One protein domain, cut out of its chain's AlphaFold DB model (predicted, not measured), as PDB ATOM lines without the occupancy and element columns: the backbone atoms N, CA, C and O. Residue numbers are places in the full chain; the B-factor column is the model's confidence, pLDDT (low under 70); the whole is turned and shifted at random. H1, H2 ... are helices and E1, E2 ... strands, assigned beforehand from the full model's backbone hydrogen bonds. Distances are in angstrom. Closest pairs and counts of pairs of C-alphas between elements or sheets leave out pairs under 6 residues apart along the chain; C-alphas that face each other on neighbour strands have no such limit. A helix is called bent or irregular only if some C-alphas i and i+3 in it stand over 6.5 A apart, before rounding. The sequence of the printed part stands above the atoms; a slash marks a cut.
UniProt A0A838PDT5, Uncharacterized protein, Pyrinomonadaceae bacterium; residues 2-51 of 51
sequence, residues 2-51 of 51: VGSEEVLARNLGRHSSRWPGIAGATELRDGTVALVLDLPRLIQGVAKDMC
ATOM      1  N   VAL A   2     167.615 176.429 157.311       63.09
ATOM      2  CA  VAL A   2     168.538 177.094 158.247       63.09
ATOM      3  C   VAL A   2     167.989 178.501 158.460       63.09
ATOM      4  O   VAL A   2     168.154 179.366 157.606       63.09
ATOM      5  N   GLY A   3     167.206 178.672 159.523       75.38
ATOM      6  CA  GLY A   3     166.709 179.973 159.968       75.38
ATOM      7  C   GLY A   3     167.679 180.613 160.958       75.38
ATOM      8  O   GLY A   3     168.559 179.943 161.495       75.38
ATOM      9  N   SER A   4     167.521 181.909 161.207       81.81
ATOM     10  CA  SER A   4     168.241 182.597 162.279       81.81
ATOM     11  C   SER A   4     167.596 182.290 163.630       81.81
ATOM     12  O   SER A   4     166.388 182.473 163.788       81.81
ATOM     13  N   GLU A   5     168.399 181.880 164.606       87.94
ATOM     14  CA  GLU A   5     167.988 181.695 165.997       87.94
ATOM     15  C   GLU A   5     168.939 182.468 166.918       87.94
ATOM     16  O   GLU A   5     170.143 182.535 166.665       87.94
ATOM     17  N   GLU A   6     168.394 183.062 167.978       90.75
ATOM     18  CA  GLU A   6     169.187 183.657 169.049       90.75
ATOM     19  C   GLU A   6     169.521 182.583 170.086       90.75
ATOM     20  O   GLU A   6     168.640 181.881 170.586       90.75
ATOM     21  N   VAL A   7     170.808 182.432 170.384       91.25
ATOM     22  CA  VAL A   7     171.346 181.309 171.153       91.25
ATOM     23  C   VAL A   7     172.405 181.782 172.139       91.25
ATOM     24  O   VAL A   7     173.102 182.771 171.906       91.25
ATOM     25  N   LEU A   8     172.569 181.045 173.239       92.25
ATOM     26  CA  LEU A   8     173.614 181.312 174.225       92.25
ATOM     27  C   LEU A   8     174.848 180.461 173.934       92.25
ATOM     28  O   LEU A   8     174.885 179.267 174.235       92.25
ATOM     29  N   ALA A   9     175.894 181.100 173.414       91.50
ATOM     30  CA  ALA A   9     177.190 180.460 173.251       91.50
ATOM     31  C   ALA A   9     177.826 180.151 174.617       91.50
ATOM     32  O   ALA A   9     177.951 181.020 175.484       91.50
ATOM     33  N   ARG A  10     178.266 178.905 174.801       93.00
ATOM     34  CA  ARG A  10     178.946 178.424 176.007       93.00
ATOM     35  C   ARG A  10     180.395 178.063 175.704       93.00
ATOM     36  O   ARG A  10     180.732 177.565 174.629       93.00
ATOM     37  N   ASN A  11     181.258 178.290 176.691       89.94
ATOM     38  CA  ASN A  11     182.649 177.864 176.630       89.94
ATOM     39  C   ASN A  11     182.740 176.330 176.757       89.94
ATOM     40  O   ASN A  11     182.092 175.734 177.613       89.94
ATOM     41  N   LEU A  12     183.574 175.702 175.925       90.31
ATOM     42  CA  LEU A  12     183.800 174.248 175.892       90.31
ATOM     43  C   LEU A  12     184.908 173.772 176.870       90.31
ATOM     44  O   LEU A  12     185.386 172.636 176.810       90.31
ATOM     45  N   GLY A  13     185.339 174.647 177.777       87.75
ATOM     46  CA  GLY A  13     186.360 174.395 178.788       87.75
ATOM     47  C   GLY A  13     187.737 174.091 178.198       87.75
ATOM     48  O   GLY A  13     188.052 174.419 177.058       87.75
ATOM     49  N   ARG A  14     188.572 173.397 178.978       85.56
ATOM     50  CA  ARG A  14     189.959 173.032 178.615       85.56
ATOM     51  C   ARG A  14     190.110 172.248 177.304       85.56
ATOM     52  O   ARG A  14     191.219 172.121 176.804       85.56
ATOM     53  N   HIS A  15     189.032 171.662 176.784       79.31
ATOM     54  CA  HIS A  15     189.070 170.875 175.553       79.31
ATOM     55  C   HIS A  15     189.066 171.766 174.302       79.31
ATOM     56  O   HIS A  15     189.648 171.388 173.288       79.31
ATOM     57  N   SER A  16     188.501 172.975 174.394       80.62
ATOM     58  CA  SER A  16     188.418 173.921 173.275       80.62
ATOM     59  C   SER A  16     189.758 174.534 172.892       80.62
ATOM     60  O   SER A  16     189.952 174.935 171.748       80.62
ATOM     61  N   SER A  17     190.725 174.553 173.815       78.44
ATOM     62  CA  SER A  17     192.051 175.128 173.570       78.44
ATOM     63  C   SER A  17     192.814 174.419 172.447       78.44
ATOM     64  O   SER A  17     193.776 174.971 171.918       78.44
ATOM     65  N   ARG A  18     192.398 173.196 172.092       83.44
ATOM     66  CA  ARG A  18     192.981 172.381 171.020       83.44
ATOM     67  C   ARG A  18     192.237 172.491 169.694       83.44
ATOM     68  O   ARG A  18     192.631 171.804 168.758       83.44
ATOM     69  N   TRP A  19     191.173 173.290 169.607       88.44
ATOM     70  CA  TRP A  19     190.338 173.412 168.410       88.44
ATOM     71  C   TRP A  19     190.479 174.821 167.816       88.44
ATOM     72  O   TRP A  19     189.678 175.708 168.126       88.44
ATOM     73  N   PRO A  20     191.520 175.067 166.993       84.38
ATOM     74  CA  PRO A  20     191.680 176.337 166.301       84.38
ATOM     75  C   PRO A  20     190.417 176.682 165.513       84.38
ATOM     76  O   PRO A  20     189.866 175.836 164.814       84.38
ATOM     77  N   GLY A  21     189.959 177.926 165.633       90.06
ATOM     78  CA  GLY A  21     188.781 178.397 164.910       90.06
ATOM     79  C   GLY A  21     187.434 178.081 165.564       90.06
ATOM     80  O   GLY A  21     186.411 178.493 165.024       90.06
ATOM     81  N   ILE A  22     187.408 177.415 166.725       93.19
ATOM     82  CA  ILE A  22     186.186 177.206 167.515       93.19
ATOM     83  C   ILE A  22     186.193 178.128 168.739       93.19
ATOM     84  O   ILE A  22     187.068 178.036 169.599       93.19
ATOM     85  N   ALA A  23     185.192 179.002 168.838       91.88
ATOM     86  CA  ALA A  23     185.005 179.917 169.965       91.88
ATOM     87  C   ALA A  23     184.184 179.293 171.109       91.88
ATOM     88  O   ALA A  23     184.316 179.689 172.268       91.88
ATOM     89  N   GLY A  24     183.339 178.306 170.801       93.81
ATOM     90  CA  GLY A  24     182.456 177.661 171.768       93.81
ATOM     91  C   GLY A  24     181.428 176.756 171.100       93.81
ATOM     92  O   GLY A  24     181.591 176.364 169.945       93.81
ATOM     93  N   ALA A  25     180.363 176.442 171.831       95.31
ATOM     94  CA  ALA A  25     179.226 175.696 171.309       95.31
ATOM     95  C   ALA A  25     177.910 176.197 171.900       95.31
ATOM     96  O   ALA A  25     177.888 176.826 172.958       95.31
ATOM     97  N   THR A  26     176.814 175.876 171.231       95.31
ATOM     98  CA  THR A  26     175.458 176.069 171.738       95.31
ATOM     99  C   THR A  26     174.618 174.841 171.433       95.31
ATOM    100  O   THR A  26     174.847 174.153 170.441       95.31
ATOM    101  N   GLU A  27     173.632 174.597 172.281       95.06
ATOM    102  CA  GLU A  27     172.532 173.694 171.969       95.06
ATOM    103  C   GLU A  27     171.481 174.478 171.171       95.06
ATOM    104  O   GLU A  27     171.191 175.634 171.493       95.06
ATOM    105  N   LEU A  28     170.984 173.880 170.092       93.50
ATOM    106  CA  LEU A  28     169.882 174.383 169.281       93.50
ATOM    107  C   LEU A  28     168.550 173.864 169.829       93.50
ATOM    108  O   LEU A  28     168.505 172.942 170.644       93.50
ATOM    109  N   ARG A  29     167.435 174.431 169.363       90.75
ATOM    110  CA  ARG A  29     166.097 174.076 169.867       90.75
ATOM    111  C   ARG A  29     165.705 172.609 169.660       90.75
ATOM    112  O   ARG A  29     164.846 172.104 170.375       90.75
ATOM    113  N   ASP A  30     166.311 171.940 168.685       91.25
ATOM    114  CA  ASP A  30     166.115 170.515 168.400       91.25
ATOM    115  C   ASP A  30     167.059 169.591 169.197       91.25
ATOM    116  O   ASP A  30     167.065 168.379 168.981       91.25
ATOM    117  N   GLY A  31     167.849 170.148 170.121       93.69
ATOM    118  CA  GLY A  31     168.812 169.420 170.946       93.69
ATOM    119  C   GLY A  31     170.136 169.121 170.241       93.69
ATOM    120  O   GLY A  31     171.022 168.501 170.833       93.69
ATOM    121  N   THR A  32     170.316 169.540 168.984       95.12
ATOM    122  CA  THR A  32     171.609 169.404 168.307       95.12
ATOM    123  C   THR A  32     172.608 170.443 168.810       95.12
ATOM    124  O   THR A  32     172.246 171.529 169.259       95.12
ATOM    125  N   VAL A  33     173.898 170.110 168.748       93.88
ATOM    126  CA  VAL A  33     174.972 171.017 169.167       93.88
ATOM    127  C   VAL A  33     175.594 171.676 167.944       93.88
ATOM    128  O   VAL A  33     176.142 170.998 167.075       93.88
ATOM    129  N   ALA A  34     175.567 173.004 167.915       94.19
ATOM    130  CA  ALA A  34     176.270 173.811 166.929       94.19
ATOM    131  C   ALA A  34     177.575 174.362 167.515       94.19
ATOM    132  O   ALA A  34     177.618 174.834 168.654       94.19
ATOM    133  N   LEU A  35     178.647 174.332 166.720       94.19
ATOM    134  CA  LEU A  35     179.912 174.974 167.066       94.19
ATOM    135  C   LEU A  35     179.898 176.440 166.632       94.19
ATOM    136  O   LEU A  35     179.493 176.768 165.518       94.19
ATOM    137  N   VAL A  36     180.389 177.318 167.503       93.62
ATOM    138  CA  VAL A  36     180.562 178.741 167.201       93.62
ATOM    139  C   VAL A  36     181.940 178.941 166.586       93.62
ATOM    140  O   VAL A  36     182.949 178.586 167.198       93.62
ATOM    141  N   LEU A  37     181.982 179.514 165.385       93.62
ATOM    142  CA  LEU A  37     183.217 179.722 164.633       93.62
ATOM    143  C   LEU A  37     183.863 181.074 164.961       93.62
ATOM    144  O   LEU A  37     183.214 182.117 164.915       93.62
ATOM    145  N   ASP A  38     185.169 181.051 165.219       92.06
ATOM    146  CA  ASP A  38     186.037 182.230 165.248       92.06
ATOM    147  C   ASP A  38     186.573 182.473 163.829       92.06
ATOM    148  O   ASP A  38     187.630 181.965 163.439       92.06
ATOM    149  N   LEU A  39     185.796 183.205 163.023       92.50
ATOM    150  CA  LEU A  39     186.122 183.472 161.618       92.50
ATOM    151  C   LEU A  39     187.477 184.177 161.431       92.50
ATOM    152  O   LEU A  39     188.248 183.712 160.588       92.50
ATOM    153  N   PRO A  40     187.829 185.237 162.191       91.62
ATOM    154  CA  PRO A  40     189.155 185.844 162.084       91.62
ATOM    155  C   PRO A  40     190.289 184.833 162.262       91.62
ATOM    156  O   PRO A  40     191.238 184.816 161.475       91.62
ATOM    157  N   ARG A  41     190.181 183.952 163.263       89.44
ATOM    158  CA  ARG A  41     191.209 182.945 163.544       89.44
ATOM    159  C   ARG A  41     191.266 181.849 162.481       89.44
ATOM    160  O   ARG A  41     192.359 181.393 162.157       89.44
ATOM    161  N   LEU A  42     190.123 181.464 161.910       89.06
ATOM    162  CA  LEU A  42     190.056 180.523 160.785       89.06
ATOM    163  C   LEU A  42     190.739 181.082 159.535       89.06
ATOM    164  O   LEU A  42     191.570 180.401 158.940       89.06
ATOM    165  N   ILE A  43     190.444 182.330 159.171       90.56
ATOM    166  CA  ILE A  43     191.027 182.976 157.987       90.56
ATOM    167  C   ILE A  43     192.549 183.093 158.130       90.56
ATOM    168  O   ILE A  43     193.281 182.811 157.185       90.56
ATOM    169  N   GLN A  44     193.043 183.452 159.320       88.38
ATOM    170  CA  GLN A  44     194.485 183.517 159.588       88.38
ATOM    171  C   GLN A  44     195.172 182.149 159.517       88.38
ATOM    172  O   GLN A  44     196.313 182.073 159.065       88.38
ATOM    173  N   GLY A  45     194.506 181.086 159.977       82.56
ATOM    174  CA  GLY A  45     195.012 179.717 159.859       82.56
ATOM    175  C   GLY A  45     195.181 179.309 158.398       82.56
ATOM    176  O   GLY A  45     196.281 178.960 157.988       82.56
ATOM    177  N   VAL A  46     194.128 179.483 157.594       75.44
ATOM    178  CA  VAL A  46     194.158 179.181 156.152       75.44
ATOM    179  C   VAL A  46     195.232 179.997 155.426       75.44
ATOM    180  O   VAL A  46     195.964 179.460 154.601       75.44
ATOM    181  N   ALA A  47     195.376 181.284 155.751       72.44
ATOM    182  CA  ALA A  47     196.400 182.132 155.145       72.44
ATOM    183  C   ALA A  47     197.835 181.693 155.494       72.44
ATOM    184  O   ALA A  47     198.730 181.853 154.669       72.44
ATOM    185  N   LYS A  48     198.063 181.139 156.694       71.81
ATOM    186  CA  LYS A  48     199.368 180.583 157.090       71.81
ATOM    187  C   LYS A  48     199.718 179.302 156.342       71.81
ATOM    188  O   LYS A  48     200.890 179.105 156.058       71.81
ATOM    189  N   ASP A  49     198.730 178.473 156.022       71.31
ATOM    190  CA  ASP A  49     198.945 177.220 155.286       71.31
ATOM    191  C   ASP A  49     199.246 177.456 153.791       71.31
ATOM    192  O   ASP A  49     199.722 176.560 153.098       71.31
ATOM    193  N   MET A  50     198.958 178.659 153.283       62.16
ATOM    194  CA  MET A  50     199.177 179.059 151.887       62.16
ATOM    195  C   MET A  50     200.527 179.756 151.631       62.16
ATOM    196  O   MET A  50     200.777 180.151 150.490       62.16
ATOM    197  N   CYS A  51     201.372 179.935 152.650       53.88
ATOM    198  CA  CYS A  51     202.683 180.587 152.552       53.88
ATOM    199  C   CYS A  51     203.822 179.589 152.785       53.88
ATOM    200  O   CYS A  51     204.885 179.787 152.154       53.88
TER     201      CYS A  51
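Overview. This is residues 2 to 51 of the 51 residues of an uncharacterized protein of Pyrinomonadaceae bacterium (UniProt A0A838PDT5). A hairpin of two strands, E1 and E2, has a helix, H2, running out beyond one of its ends; hairpin and helix together make the long axis, and residues 46 to 51 stick out free at its tip. The short helix H1 sits off one side of the hairpin, and the first residues, 2 to 12, run past the hairpin to reach it. The printed part has 50 residues with two named helices and two named strands in the order H1, E1, E2, H2; the sheet order is E1 - E2, antiparallel, and the class is mixed, helices and strands. It is loose, with a radius of gyration of the C-alphas of 13.0 A, and its C-alphas span 41 by 28 by 13 A, only just flat.

Arrangement. After residues 2 to 12, which hold no named element, comes H1, residues 13 to 18. A tight link of 3 residues joins it to E1, residues 22 to 27; their closest C-alphas, those of Ser 16 and Ile 22, are 7.0 A apart. A tight link of 5 residues leads on to E2, residues 33 to 37. E1 and E2 form a hairpin, antiparallel, with 152 degrees between their directions. The facing C-alphas of Ala 25 and Leu 35 are 4.4 A apart; N 23 and O 36, at 2.8 A, and N 34 and O 26, at 2.9 A, are within hydrogen-bond range. A tight link of 1 residue joins E2 to H2, residues 39 to 49. E1 and H2 are near each other, with 5 pairs of C-alphas within 10 A and no pair within 8 A. H1 is apart from E2 and from H2. In H2 every O i to N i+4 pair is within hydrogen-bond range; in H1 0 of 2 are, beside 1 of 3 O i to N i+3 pairs.

Along the chain. H1, from Gly 13 at C-alpha (186.360, 174.395, 178.788) to Arg 18, is 10.4 A long; it is neither bent nor irregular, but only just: C-alphas 15 and 18 are 6.2 A apart. E1 runs from Ile 22 at C-alpha (186.186, 177.206, 167.515) to Glu 27, 14.8 A. E2 runs from Val 33 to Leu 37, 12.8 A. H2 runs from Leu 39 to Asp 49, whose C-alpha is at (198.945, 177.220, 155.286), 15.6 A.

Size, cuts and confidence. The two C-alphas farthest apart, those of Asp 30 and Cys 51, are 41.1 A apart. The printed part has no cut and ends at residue 51, the chain's last. No link is long. The mean pLDDT of the printed part is 86.5; residue 2 and residues 50 to 51 are under 70.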